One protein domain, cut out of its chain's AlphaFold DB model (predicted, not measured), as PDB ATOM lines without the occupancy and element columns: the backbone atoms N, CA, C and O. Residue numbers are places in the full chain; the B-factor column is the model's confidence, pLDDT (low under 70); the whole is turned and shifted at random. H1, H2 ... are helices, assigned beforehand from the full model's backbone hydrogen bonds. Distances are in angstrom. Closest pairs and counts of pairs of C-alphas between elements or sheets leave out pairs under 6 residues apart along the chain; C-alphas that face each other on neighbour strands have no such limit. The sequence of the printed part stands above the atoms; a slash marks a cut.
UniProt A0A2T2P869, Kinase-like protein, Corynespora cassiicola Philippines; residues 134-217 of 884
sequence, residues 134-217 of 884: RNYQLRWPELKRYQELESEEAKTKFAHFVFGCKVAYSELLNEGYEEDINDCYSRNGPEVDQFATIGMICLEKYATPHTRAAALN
ATOM      1  N   ARG A 134     399.543 443.839 363.896       86.94
ATOM      2  CA  ARG A 134     400.977 443.677 364.200       86.94
ATOM      3  C   ARG A 134     401.303 442.284 364.740       86.94
ATOM      4  O   ARG A 134     402.428 441.814 364.566       86.94
ATOM      5  N   ASN A 135     400.329 441.601 365.344       90.00
ATOM      6  CA  ASN A 135     400.517 440.276 365.941       90.00
ATOM      7  C   ASN A 135     400.571 439.153 364.898       90.00
ATOM      8  O   ASN A 135     401.083 438.075 365.185       90.00
ATOM      9  N   TYR A 136     400.132 439.441 363.670       89.38
ATOM     10  CA  TYR A 136     400.114 438.520 362.531       89.38
ATOM     11  C   TYR A 136     401.213 438.820 361.499       89.38
ATOM     12  O   TYR A 136     401.128 438.409 360.344       89.38
ATOM     13  N   GLN A 137     402.250 439.560 361.899       88.44
ATOM     14  CA  GLN A 137     403.390 439.920 361.052       88.44
ATOM     15  C   GLN A 137     404.676 439.306 361.608       88.44
ATOM     16  O   GLN A 137     404.960 439.424 362.803       88.44
ATOM     17  N   LEU A 138     405.469 438.672 360.738       85.62
ATOM     18  CA  LEU A 138     406.806 438.183 361.080       85.62
ATOM     19  C   LEU A 138     407.826 439.328 360.981       85.62
ATOM     20  O   LEU A 138     407.955 439.973 359.939       85.62
ATOM     21  N   ARG A 139     408.553 439.575 362.071       85.25
ATOM     22  CA  ARG A 139     409.661 440.535 362.188       85.25
ATOM     23  C   ARG A 139     410.987 439.862 361.816       85.25
ATOM     24  O   ARG A 139     411.062 438.645 361.703       85.25
ATOM     25  N   TRP A 140     412.055 440.637 361.623       78.81
ATOM     26  CA  TRP A 140     413.310 440.151 361.019       78.81
ATOM     27  C   TRP A 140     413.926 438.865 361.622       78.81
ATOM     28  O   TRP A 140     414.278 437.988 360.829       78.81
ATOM     29  N   PRO A 141     414.048 438.685 362.954       77.38
ATOM     30  CA  PRO A 141     414.640 437.463 363.518       77.38
ATOM     31  C   PRO A 141     413.735 436.230 363.362       77.38
ATOM     32  O   PRO A 141     414.216 435.117 363.154       77.38
ATOM     33  N   GLU A 142     412.417 436.427 363.396       82.31
ATOM     34  CA  GLU A 142     411.410 435.387 363.163       82.31
ATOM     35  C   GLU A 142     411.363 435.021 361.673       82.31
ATOM     36  O   GLU A 142     411.369 433.852 361.307       82.31
ATOM     37  N   LEU A 143     411.383 436.024 360.789       81.88
ATOM     38  CA  LEU A 143     411.395 435.857 359.338       81.88
ATOM     39  C   LEU A 143     412.652 435.111 358.873       81.88
ATOM     40  O   LEU A 143     412.561 434.256 357.994       81.88
ATOM     41  N   LYS A 144     413.807 435.378 359.496       85.75
ATOM     42  CA  LYS A 144     415.028 434.589 359.294       85.75
ATOM     43  C   LYS A 144     414.788 433.121 359.658       85.75
ATOM     44  O   LYS A 144     415.065 432.249 358.841       85.75
ATOM     45  N   ARG A 145     414.227 432.837 360.839       84.62
ATOM     46  CA  ARG A 145     413.940 431.460 361.271       84.62
ATOM     47  C   ARG A 145     412.927 430.759 360.362       84.62
ATOM     48  O   ARG A 145     413.139 429.613 359.991       84.62
ATOM     49  N   TYR A 146     411.888 431.463 359.928       87.50
ATOM     50  CA  TYR A 146     410.915 431.000 358.936       87.50
ATOM     51  C   TYR A 146     411.582 430.647 357.589       87.50
ATOM     52  O   TYR A 146     411.223 429.655 356.961       87.50
ATOM     53  N   GLN A 147     412.588 431.414 357.153       85.69
ATOM     54  CA  GLN A 147     413.365 431.125 355.939       85.69
ATOM     55  C   GLN A 147     414.342 429.943 356.097       85.69
ATOM     56  O   GLN A 147     414.678 429.313 355.098       85.69
ATOM     57  N   GLU A 148     414.773 429.618 357.321       89.44
ATOM     58  CA  GLU A 148     415.621 428.452 357.631       89.44
ATOM     59  C   GLU A 148     414.852 427.109 357.622       89.44
ATOM     60  O   GLU A 148     415.481 426.052 357.600       89.44
ATOM     61  N   LEU A 149     413.513 427.116 357.659       88.38
ATOM     62  CA  LEU A 149     412.695 425.896 357.732       88.38
ATOM     63  C   LEU A 149     412.481 425.262 356.346       88.38
ATOM     64  O   LEU A 149     412.044 425.921 355.405       88.38
ATOM     65  N   GLU A 150     412.746 423.957 356.228       87.56
ATOM     66  CA  GLU A 150     412.763 423.254 354.933       87.56
ATOM     67  C   GLU A 150     411.370 422.983 354.329       87.56
ATOM     68  O   GLU A 150     411.248 422.916 353.107       87.56
ATOM     69  N   SER A 151     410.318 422.834 355.148       87.19
ATOM     70  CA  SER A 151     408.959 422.506 354.683       87.19
ATOM     71  C   SER A 151     407.944 423.622 354.943       87.19
ATOM     72  O   SER A 151     407.984 424.304 355.968       87.19
ATOM     73  N   GLU A 152     406.978 423.775 354.032       79.19
ATOM     74  CA  GLU A 152     405.879 424.744 354.180       79.19
ATOM     75  C   GLU A 152     404.967 424.424 355.378       79.19
ATOM     76  O   GLU A 152     404.416 425.334 355.996       79.19
ATOM     77  N   GLU A 153     404.864 423.152 355.774       79.69
ATOM     78  CA  GLU A 153     404.198 422.738 357.016       79.69
ATOM     79  C   GLU A 153     404.921 423.311 358.245       79.69
ATOM     80  O   GLU A 153     404.296 423.965 359.081       79.69
ATOM     81  N   ALA A 154     406.248 423.144 358.331       86.25
ATOM     82  CA  ALA A 154     407.041 423.669 359.439       86.25
ATOM     83  C   ALA A 154     407.016 425.205 359.478       86.25
ATOM     84  O   ALA A 154     406.903 425.783 360.558       86.25
ATOM     85  N   LYS A 155     407.057 425.868 358.315       87.44
ATOM     86  CA  LYS A 155     406.887 427.325 358.184       87.44
ATOM     87  C   LYS A 155     405.521 427.802 358.663       87.44
ATOM     88  O   LYS A 155     405.447 428.775 359.408       87.44
ATOM     89  N   THR A 156     404.452 427.114 358.267       85.38
ATOM     90  CA  THR A 156     403.077 427.439 358.675       85.38
ATOM     91  C   THR A 156     402.903 427.241 360.179       85.38
ATOM     92  O   THR A 156     402.410 428.138 360.862       85.38
ATOM     93  N   LYS A 157     403.394 426.118 360.726       87.88
ATOM     94  CA  LYS A 157     403.411 425.849 362.169       87.88
ATOM     95  C   LYS A 157     404.192 426.917 362.937       87.88
ATOM     96  O   LYS A 157     403.694 427.412 363.943       87.88
ATOM     97  N   PHE A 158     405.371 427.308 362.451       93.44
ATOM     98  CA  PHE A 158     406.180 428.366 363.056       93.44
ATOM     99  C   PHE A 158     405.486 429.732 363.009       93.44
ATOM    100  O   PHE A 158     405.427 430.415 364.025       93.44
ATOM    101  N   ALA A 159     404.905 430.122 361.870       90.44
ATOM    102  CA  ALA A 159     404.173 431.382 361.754       90.44
ATOM    103  C   ALA A 159     402.974 431.424 362.716       90.44
ATOM    104  O   ALA A 159     402.842 432.365 363.495       90.44
ATOM    105  N   HIS A 160     402.157 430.365 362.744       91.00
ATOM    106  CA  HIS A 160     401.060 430.237 363.704       91.00
ATOM    107  C   HIS A 160     401.551 430.255 365.158       91.00
ATOM    108  O   HIS A 160     400.919 430.889 365.995       91.00
ATOM    109  N   PHE A 161     402.682 429.617 365.468       93.69
ATOM    110  CA  PHE A 161     403.300 429.669 366.793       93.69
ATOM    111  C   PHE A 161     403.699 431.101 367.186       93.69
ATOM    112  O   PHE A 161     403.305 431.562 368.255       93.69
ATOM    113  N   VAL A 162     404.390 431.835 366.306       92.19
ATOM    114  CA  VAL A 162     404.777 433.243 366.524       92.19
ATOM    115  C   VAL A 162     403.545 434.121 366.768       92.19
ATOM    116  O   VAL A 162     403.527 434.913 367.710       92.19
ATOM    117  N   PHE A 163     402.494 433.966 365.956       92.75
ATOM    118  CA  PHE A 163     401.234 434.695 366.148       92.75
ATOM    119  C   PHE A 163     400.570 434.306 367.474       92.75
ATOM    120  O   PHE A 163     400.042 435.161 368.178       92.75
ATOM    121  N   GLY A 164     400.661 433.031 367.857       91.06
ATOM    122  CA  GLY A 164     400.205 432.515 369.141       91.06
ATOM    123  C   GLY A 164     400.895 433.176 370.321       91.06
ATOM    124  O   GLY A 164     400.210 433.652 371.217       91.06
ATOM    125  N   CYS A 165     402.225 433.275 370.298       90.50
ATOM    126  CA  CYS A 165     403.001 433.962 371.330       90.50
ATOM    127  C   CYS A 165     402.675 435.462 371.400       90.50
ATOM    128  O   CYS A 165     402.528 435.994 372.495       90.50
ATOM    129  N   LYS A 166     402.498 436.141 370.257       89.81
ATOM    130  CA  LYS A 166     402.149 437.575 370.205       89.81
ATOM    131  C   LYS A 166     400.730 437.877 370.684       89.81
ATOM    132  O   LYS A 166     400.514 438.883 371.352       89.81
ATOM    133  N   VAL A 167     399.774 437.001 370.371       88.19
ATOM    134  CA  VAL A 167     398.412 437.075 370.916       88.19
ATOM    135  C   VAL A 167     398.410 436.723 372.406       88.19
ATOM    136  O   VAL A 167     397.713 437.388 373.163       88.19
ATOM    137  N   ALA A 168     399.191 435.720 372.831       85.06
ATOM    138  CA  ALA A 168     399.295 435.269 374.222       85.06
ATOM    139  C   ALA A 168     399.980 436.277 375.156       85.06
ATOM    140  O   ALA A 168     399.620 436.406 376.326       85.06
ATOM    141  N   TYR A 169     400.969 437.004 374.646       82.75
ATOM    142  CA  TYR A 169     401.791 437.901 375.439       82.75
ATOM    143  C   TYR A 169     402.051 439.190 374.658       82.75
ATOM    144  O   TYR A 169     403.151 439.436 374.163       82.75
ATOM    145  N   SER A 170     401.035 440.049 374.574       69.56
ATOM    146  CA  SER A 170     401.160 441.378 373.957       69.56
ATOM    147  C   SER A 170     402.229 442.260 374.619       69.56
ATOM    148  O   SER A 170     402.760 443.169 373.987       69.56
ATOM    149  N   GLU A 171     402.606 441.966 375.864       67.00
ATOM    150  CA  GLU A 171     403.723 442.609 376.562       67.00
ATOM    151  C   GLU A 171     405.091 442.296 375.910       67.00
ATOM    152  O   GLU A 171     405.971 443.158 375.929       67.00
ATOM    153  N   LEU A 172     405.245 441.147 375.227       61.44
ATOM    154  CA  LEU A 172     406.451 440.782 374.457       61.44
ATOM    155  C   LEU A 172     406.582 441.540 373.119       61.44
ATOM    156  O   LEU A 172     407.556 441.362 372.392       61.44
ATOM    157  N   LEU A 173     405.614 442.390 372.752       59.53
ATOM    158  CA  LEU A 173     405.697 443.200 371.528       59.53
ATOM    159  C   LEU A 173     406.692 444.365 371.653       59.53
ATOM    160  O   LEU A 173     407.091 444.931 370.624       59.53
ATOM    161  N   ASN A 174     407.081 444.688 372.891       63.47
ATOM    162  CA  ASN A 174     408.079 445.685 373.267       63.47
ATOM    163  C   ASN A 174     409.502 445.151 373.002       63.47
ATOM    164  O   ASN A 174     410.156 444.656 373.911       63.47
ATOM    165  N   GLU A 175     409.918 445.232 371.733       64.75
ATOM    166  CA  GLU A 175     411.289 445.124 371.186       64.75
ATOM    167  C   GLU A 175     412.321 444.296 371.993       64.75
ATOM    168  O   GLU A 175     412.961 444.814 372.908       64.75
ATOM    169  N   GLY A 176     412.571 443.042 371.581       73.94
ATOM    170  CA  GLY A 176     413.697 442.238 372.091       73.94
ATOM    171  C   GLY A 176     413.431 440.734 372.220       73.94
ATOM    172  O   GLY A 176     414.367 439.940 372.201       73.94
ATOM    173  N   TYR A 177     412.165 440.327 372.315       78.94
ATOM    174  CA  TYR A 177     411.759 438.944 372.603       78.94
ATOM    175  C   TYR A 177     411.747 438.009 371.380       78.94
ATOM    176  O   TYR A 177     411.435 436.823 371.493       78.94
ATOM    177  N   GLU A 178     412.094 438.508 370.193       80.44
ATOM    178  CA  GLU A 178     412.123 437.715 368.962       80.44
ATOM    179  C   GLU A 178     413.155 436.560 368.993       80.44
ATOM    180  O   GLU A 178     413.005 435.589 368.249       80.44
ATOM    181  N   GLU A 179     414.175 436.616 369.863       80.12
ATOM    182  CA  GLU A 179     415.090 435.486 370.109       80.12
ATOM    183  C   GLU A 179     414.486 434.448 371.079       80.12
ATOM    184  O   GLU A 179     414.512 433.256 370.771       80.12
ATOM    185  N   ASP A 180     413.822 434.873 372.163       84.75
ATOM    186  CA  ASP A 180     413.109 433.975 373.094       84.75
ATOM    187  C   ASP A 180     412.019 433.147 372.395       84.75
ATOM    188  O   ASP A 180     411.823 431.968 372.705       84.75
ATOM    189  N   ILE A 181     411.321 433.742 371.420       87.56
ATOM    190  CA  ILE A 181     410.326 433.055 370.581       87.56
ATOM    191  C   ILE A 181     411.002 431.949 369.746       87.56
ATOM    192  O   ILE A 181     410.517 430.815 369.707       87.56
ATOM    193  N   ASN A 182     412.153 432.235 369.130       86.06
ATOM    194  CA  ASN A 182     412.918 431.251 368.356       86.06
ATOM    195  C   ASN A 182     413.453 430.100 369.231       86.06
ATOM    196  O   ASN A 182     413.405 428.936 368.812       86.06
ATOM    197  N   ASP A 183     413.901 430.395 370.453       85.62
ATOM    198  CA  ASP A 183     414.383 429.406 371.426       85.62
ATOM    199  C   ASP A 183     413.246 428.623 372.099       85.62
ATOM    200  O   ASP A 183     413.417 427.462 372.478       85.62
ATOM    201  N   CYS A 184     412.055 429.209 372.236       86.19
ATOM    202  CA  CYS A 184     410.846 428.494 372.641       86.19
ATOM    203  C   CYS A 184     410.414 427.491 371.561       86.19
ATOM    204  O   CYS A 184     410.263 426.305 371.864       86.19
ATOM    205  N   TYR A 185     410.346 427.908 370.290       90.94
ATOM    206  CA  TYR A 185     410.043 426.994 369.181       90.94
ATOM    207  C   TYR A 185     411.063 425.855 369.074       90.94
ATOM    208  O   TYR A 185     410.699 424.687 368.940       90.94
ATOM    209  N   SER A 186     412.354 426.183 369.181       89.75
ATOM    210  CA  SER A 186     413.448 425.219 369.004       89.75
ATOM    211  C   SER A 186     413.572 424.205 370.152       89.75
ATOM    212  O   SER A 186     414.229 423.181 369.978       89.75
ATOM    213  N   ARG A 187     412.901 424.434 371.293       87.31
ATOM    214  CA  ARG A 187     412.722 423.431 372.360       87.31
ATOM    215  C   ARG A 187     411.665 422.369 372.027       87.31
ATOM    216  O   ARG A 187     411.716 421.295 372.618       87.31
ATOM    217  N   ASN A 188     410.748 422.640 371.088       82.81
ATOM    218  CA  ASN A 188     409.716 421.710 370.599       82.81
ATOM    219  C   ASN A 188     408.934 420.996 371.731       82.81
ATOM    220  O   ASN A 188     408.759 419.775 371.719       82.81
ATOM    221  N   GLY A 189     408.500 421.768 372.733       85.25
ATOM    222  CA  GLY A 189     407.608 421.310 373.803       85.25
ATOM    223  C   GLY A 189     406.119 421.401 373.424       85.25
ATOM    224  O   GLY A 189     405.788 421.960 372.373       85.25
ATOM    225  N   PRO A 190     405.200 420.864 374.251       76.88
ATOM    226  CA  PRO A 190     403.752 420.917 374.001       76.88
ATOM    227  C   PRO A 190     403.196 422.350 373.918       76.88
ATOM    228  O   PRO A 190     402.181 422.588 373.265       76.88
ATOM    229  N   GLU A 191     403.889 423.320 374.516       82.31
ATOM    230  CA  GLU A 191     403.581 424.747 374.439       82.31
ATOM    231  C   GLU A 191     403.636 425.248 372.986       82.31
ATOM    232  O   GLU A 191     402.870 426.128 372.598       82.31
ATOM    233  N   VAL A 192     404.494 424.654 372.146       88.56
ATOM    234  CA  VAL A 192     404.611 425.012 370.725       88.56
ATOM    235  C   VAL A 192     403.330 424.678 369.961       88.56
ATOM    236  O   VAL A 192     402.859 425.492 369.168       88.56
ATOM    237  N   ASP A 193     402.729 423.516 370.224       82.56
ATOM    238  CA  ASP A 193     401.451 423.121 369.621       82.56
ATOM    239  C   ASP A 193     400.281 423.940 370.188       82.56
ATOM    240  O   ASP A 193     399.359 424.304 369.450       82.56
ATOM    241  N   GLN A 194     400.339 424.305 371.473       82.19
ATOM    242  CA  GLN A 194     399.354 425.179 372.111       82.19
ATOM    243  C   GLN A 194     399.360 426.587 371.498       82.19
ATOM    244  O   GLN A 194     398.307 427.068 371.073       82.19
ATOM    245  N   PHE A 195     400.523 427.240 371.386       89.12
ATOM    246  CA  PHE A 195     400.612 428.563 370.763       89.12
ATOM    247  C   PHE A 195     400.333 428.504 369.260       89.12
ATOM    248  O   PHE A 195     399.590 429.351 368.773       89.12
ATOM    249  N   ALA A 196     400.790 427.477 368.533       86.38
ATOM    250  CA  ALA A 196     400.396 427.296 367.133       86.38
ATOM    251  C   ALA A 196     398.867 427.196 366.974       86.38
ATOM    252  O   ALA A 196     398.298 427.820 366.081       86.38
ATOM    253  N   THR A 197     398.179 426.498 367.881       80.19
ATOM    254  CA  THR A 197     396.709 426.423 367.888       80.19
ATOM    255  C   THR A 197     396.067 427.785 368.187       80.19
ATOM    256  O   THR A 197     395.154 428.198 367.473       80.19
ATOM    257  N   ILE A 198     396.561 428.522 369.192       83.44
ATOM    258  CA  ILE A 198     396.070 429.867 369.549       83.44
ATOM    259  C   ILE A 198     396.235 430.844 368.378       83.44
ATOM    260  O   ILE A 198     395.273 431.510 367.990       83.44
ATOM    261  N   GLY A 199     397.432 430.918 367.794       87.94
ATOM    262  CA  GLY A 199     397.742 431.846 366.710       87.94
ATOM    263  C   GLY A 199     397.004 431.518 365.420       87.94
ATOM    264  O   GLY A 199     396.539 432.434 364.753       87.94
ATOM    265  N   MET A 200     396.811 430.232 365.111       84.19
ATOM    266  CA  MET A 200     395.966 429.776 364.006       84.19
ATOM    267  C   MET A 200     394.507 430.218 364.183       84.19
ATOM    268  O   MET A 200     393.958 430.865 363.294       84.19
ATOM    269  N   ILE A 201     393.892 429.924 365.340       74.75
ATOM    270  CA  ILE A 201     392.500 430.306 365.637       74.75
ATOM    271  C   ILE A 201     392.329 431.825 365.546       74.75
ATOM    272  O   ILE A 201     391.335 432.310 365.002       74.75
ATOM    273  N   CYS A 202     393.291 432.592 366.064       83.38
ATOM    274  CA  CYS A 202     393.174 434.044 366.090       83.38
ATOM    275  C   CYS A 202     393.456 434.683 364.717       83.38
ATOM    276  O   CYS A 202     392.736 435.600 364.316       83.38
ATOM    277  N   LEU A 203     394.410 434.139 363.950       85.25
ATOM    278  CA  LEU A 203     394.644 434.507 362.553       85.25
ATOM    279  C   LEU A 203     393.387 434.246 361.712       85.25
ATOM    280  O   LEU A 203     392.973 435.127 360.969       85.25
ATOM    281  N   GLU A 204     392.745 433.081 361.844       71.81
ATOM    282  CA  GLU A 204     391.527 432.756 361.091       71.81
ATOM    283  C   GLU A 204     390.359 433.688 361.458       71.81
ATOM    284  O   GLU A 204     389.735 434.264 360.561       71.81
ATOM    285  N   LYS A 205     390.088 433.876 362.761       69.81
ATOM    286  CA  LYS A 205     388.907 434.612 363.250       69.81
ATOM    287  C   LYS A 205     389.006 436.140 363.181       69.81
ATOM    288  O   LYS A 205     387.965 436.780 363.027       69.81
ATOM    289  N   TYR A 206     390.193 436.736 363.334       77.31
ATOM    290  CA  TYR A 206     390.307 438.177 363.627       77.31
ATOM    291  C   TYR A 206     391.252 438.974 362.717       77.31
ATOM    292  O   TYR A 206     391.051 440.181 362.571       77.31
ATOM    293  N   ALA A 207     392.265 438.352 362.108       79.31
ATOM    294  CA  ALA A 207     393.182 439.065 361.220       79.31
ATOM    295  C   ALA A 207     392.482 439.456 359.902       79.31
ATOM    296  O   ALA A 207     391.658 438.705 359.373       79.31
ATOM    297  N   THR A 208     392.785 440.634 359.344       74.88
ATOM    298  CA  THR A 208     392.060 441.110 358.154       74.88
ATOM    299  C   THR A 208     392.467 440.323 356.901       74.88
ATOM    300  O   THR A 208     393.539 439.707 356.866       74.88
ATOM    301  N   PRO A 209     391.663 440.325 355.818       69.38
ATOM    302  CA  PRO A 209     392.041 439.660 354.569       69.38
ATOM    303  C   PRO A 209     393.395 440.126 354.012       69.38
ATOM    304  O   PRO A 209     394.097 439.334 353.390       69.38
ATOM    305  N   HIS A 210     393.790 441.380 354.268       64.62
ATOM    306  CA  HIS A 210     395.113 441.876 353.897       64.62
ATOM    307  C   HIS A 210     396.205 441.335 354.826       64.62
ATOM    308  O   HIS A 210     397.210 440.825 354.329       64.62
ATOM    309  N   THR A 211     395.998 441.365 356.151       70.69
ATOM    310  CA  THR A 211     396.978 440.822 357.105       70.69
ATOM    311  C   THR A 211     397.229 439.338 356.864       70.69
ATOM    312  O   THR A 211     398.378 438.924 356.839       70.69
ATOM    313  N   ARG A 212     396.185 438.537 356.618       67.88
ATOM    314  CA  ARG A 212     396.308 437.088 356.367       67.88
ATOM    315  C   ARG A 212     397.021 436.785 355.049       67.88
ATOM    316  O   ARG A 212     397.823 435.857 354.988       67.88
ATOM    317  N   ALA A 213     396.799 437.604 354.018       64.19
ATOM    318  CA  ALA A 213     397.561 437.515 352.774       64.19
ATOM    319  C   ALA A 213     399.051 437.853 352.984       64.19
ATOM    320  O   ALA A 213     399.911 437.172 352.435       64.19
ATOM    321  N   ALA A 214     399.372 438.856 353.808       63.41
ATOM    322  CA  ALA A 214     400.755 439.205 354.145       63.41
ATOM    323  C   ALA A 214     401.436 438.144 355.034       63.41
ATOM    324  O   ALA A 214     402.543 437.707 354.728       63.41
ATOM    325  N   ALA A 215     400.750 437.682 356.084       63.75
ATOM    326  CA  ALA A 215     401.211 436.699 357.068       63.75
ATOM    327  C   ALA A 215     401.684 435.374 356.445       63.75
ATOM    328  O   ALA A 215     402.584 434.724 356.974       63.75
ATOM    329  N   LEU A 216     401.075 434.987 355.319       61.59
ATOM    330  CA  LEU A 216     401.315 433.724 354.618       61.59
ATOM    331  C   LEU A 216     401.964 433.916 353.228       61.59
ATOM    332  O   LEU A 216     401.971 432.983 352.431       61.59
ATOM    333  N   ASN A 217     402.477 435.116 352.904       55.16
ATOM    334  CA  ASN A 217     402.998 435.483 351.569       55.16
ATOM    335  C   ASN A 217     402.038 435.142 350.398       55.16
ATOM    336  O   ASN A 217     402.446 434.852 349.271       55.16
TER     337      ASN A 217
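Overview. This is residues 134 to 217 of the 884 residues of the protein "Kinase-like protein" of Corynespora cassiicola Philippines (UniProt A0A2T2P869). One long helix, H2, runs through the core, and a second long helix, H5, crosses it nearly at a right angle on one side, while H1 and H4 pack on its other side. The short H3 sits near the last turns of H2, and H6 folds back after H5 at the rim, touching no helix. The printed part has 84 residues with six named helices, H1 to H6 in order along the chain, and no named strand; the class is all helix. It is compact, with a radius of gyration of the C-alphas of 11.5 A, and rounded, spanning 31 by 30 by 24 A.

Along the chain. H2, residues 152 to 168, is 23.6 A from first to last C-alpha, beginning at C-alpha 152 (405.879, 424.744, 354.180) and ending at C-alpha 168 (399.295, 435.269, 374.222). H5, residues 190 to 206, is 24.2 A long. Before H2 comes H1, residues 140 to 148, 12.4 A long, with C-alpha 140 at (413.310, 440.151, 361.019). H3, residues 170 to 173, is 5.5 A long, and H4, residues 178 to 187, is 14.7 A. H6, residues 209 to 215, is 10.0 A long and ends at C-alpha 215 (401.211, 436.699, 357.068).

Arrangement. H2 is the hub, touching H1, H4 and H5. H2 and H5 touch with 42 pairs of C-alphas within 8 A, about perpendicular at 81 degrees; their closest C-alphas, of Gly 164 and Gly 199, are 3.5 A apart. H1 and H2 form a helical hairpin, touching at a shallow tilt of 26 degrees, opposite ways, with the C-alphas of Tyr 146 and Lys 155 closest at 5.5 A; H2 touches H1 with residues 155 to 162 alone. With residues 158 to 165 alone H2 touches H4, at a steep tilt of 58 degrees, opposite ways; the C-alphas of Val 162 and Ile 181 are closest, 6.9 A apart. H1 and H4 touch, with the C-alphas of Pro 141 and Glu 178 closest at 6.0 A, and run the same way at a shallow tilt of 33 degrees, only just short of steep. H3 is close to but not clearly touching H2, Lys 166 and Leu 173 having the closest C-alphas at 6.8 A. H6 is close to but not clearly touching H5, with the C-alphas of Leu 203 and Arg 212 closest at 6.9 A. Among the pairs that stay apart are H1 and H5, and H4 and H6. Every O i to N i+4 pair is within hydrogen-bond range in H1, H2, H5 and H6, and 5 of 6 in H4; H3 is too short for such a pair.

Size, cuts and confidence. The two C-alphas farthest apart, of Arg 187 and Pro 209, are 31.7 A from each other. The printed part has no cut, and the five links between helices are tight. The mean pLDDT of the printed part is 81.1; it is under 70 at residues 170 to 175, 205, 209 to 210 and 212 to 217.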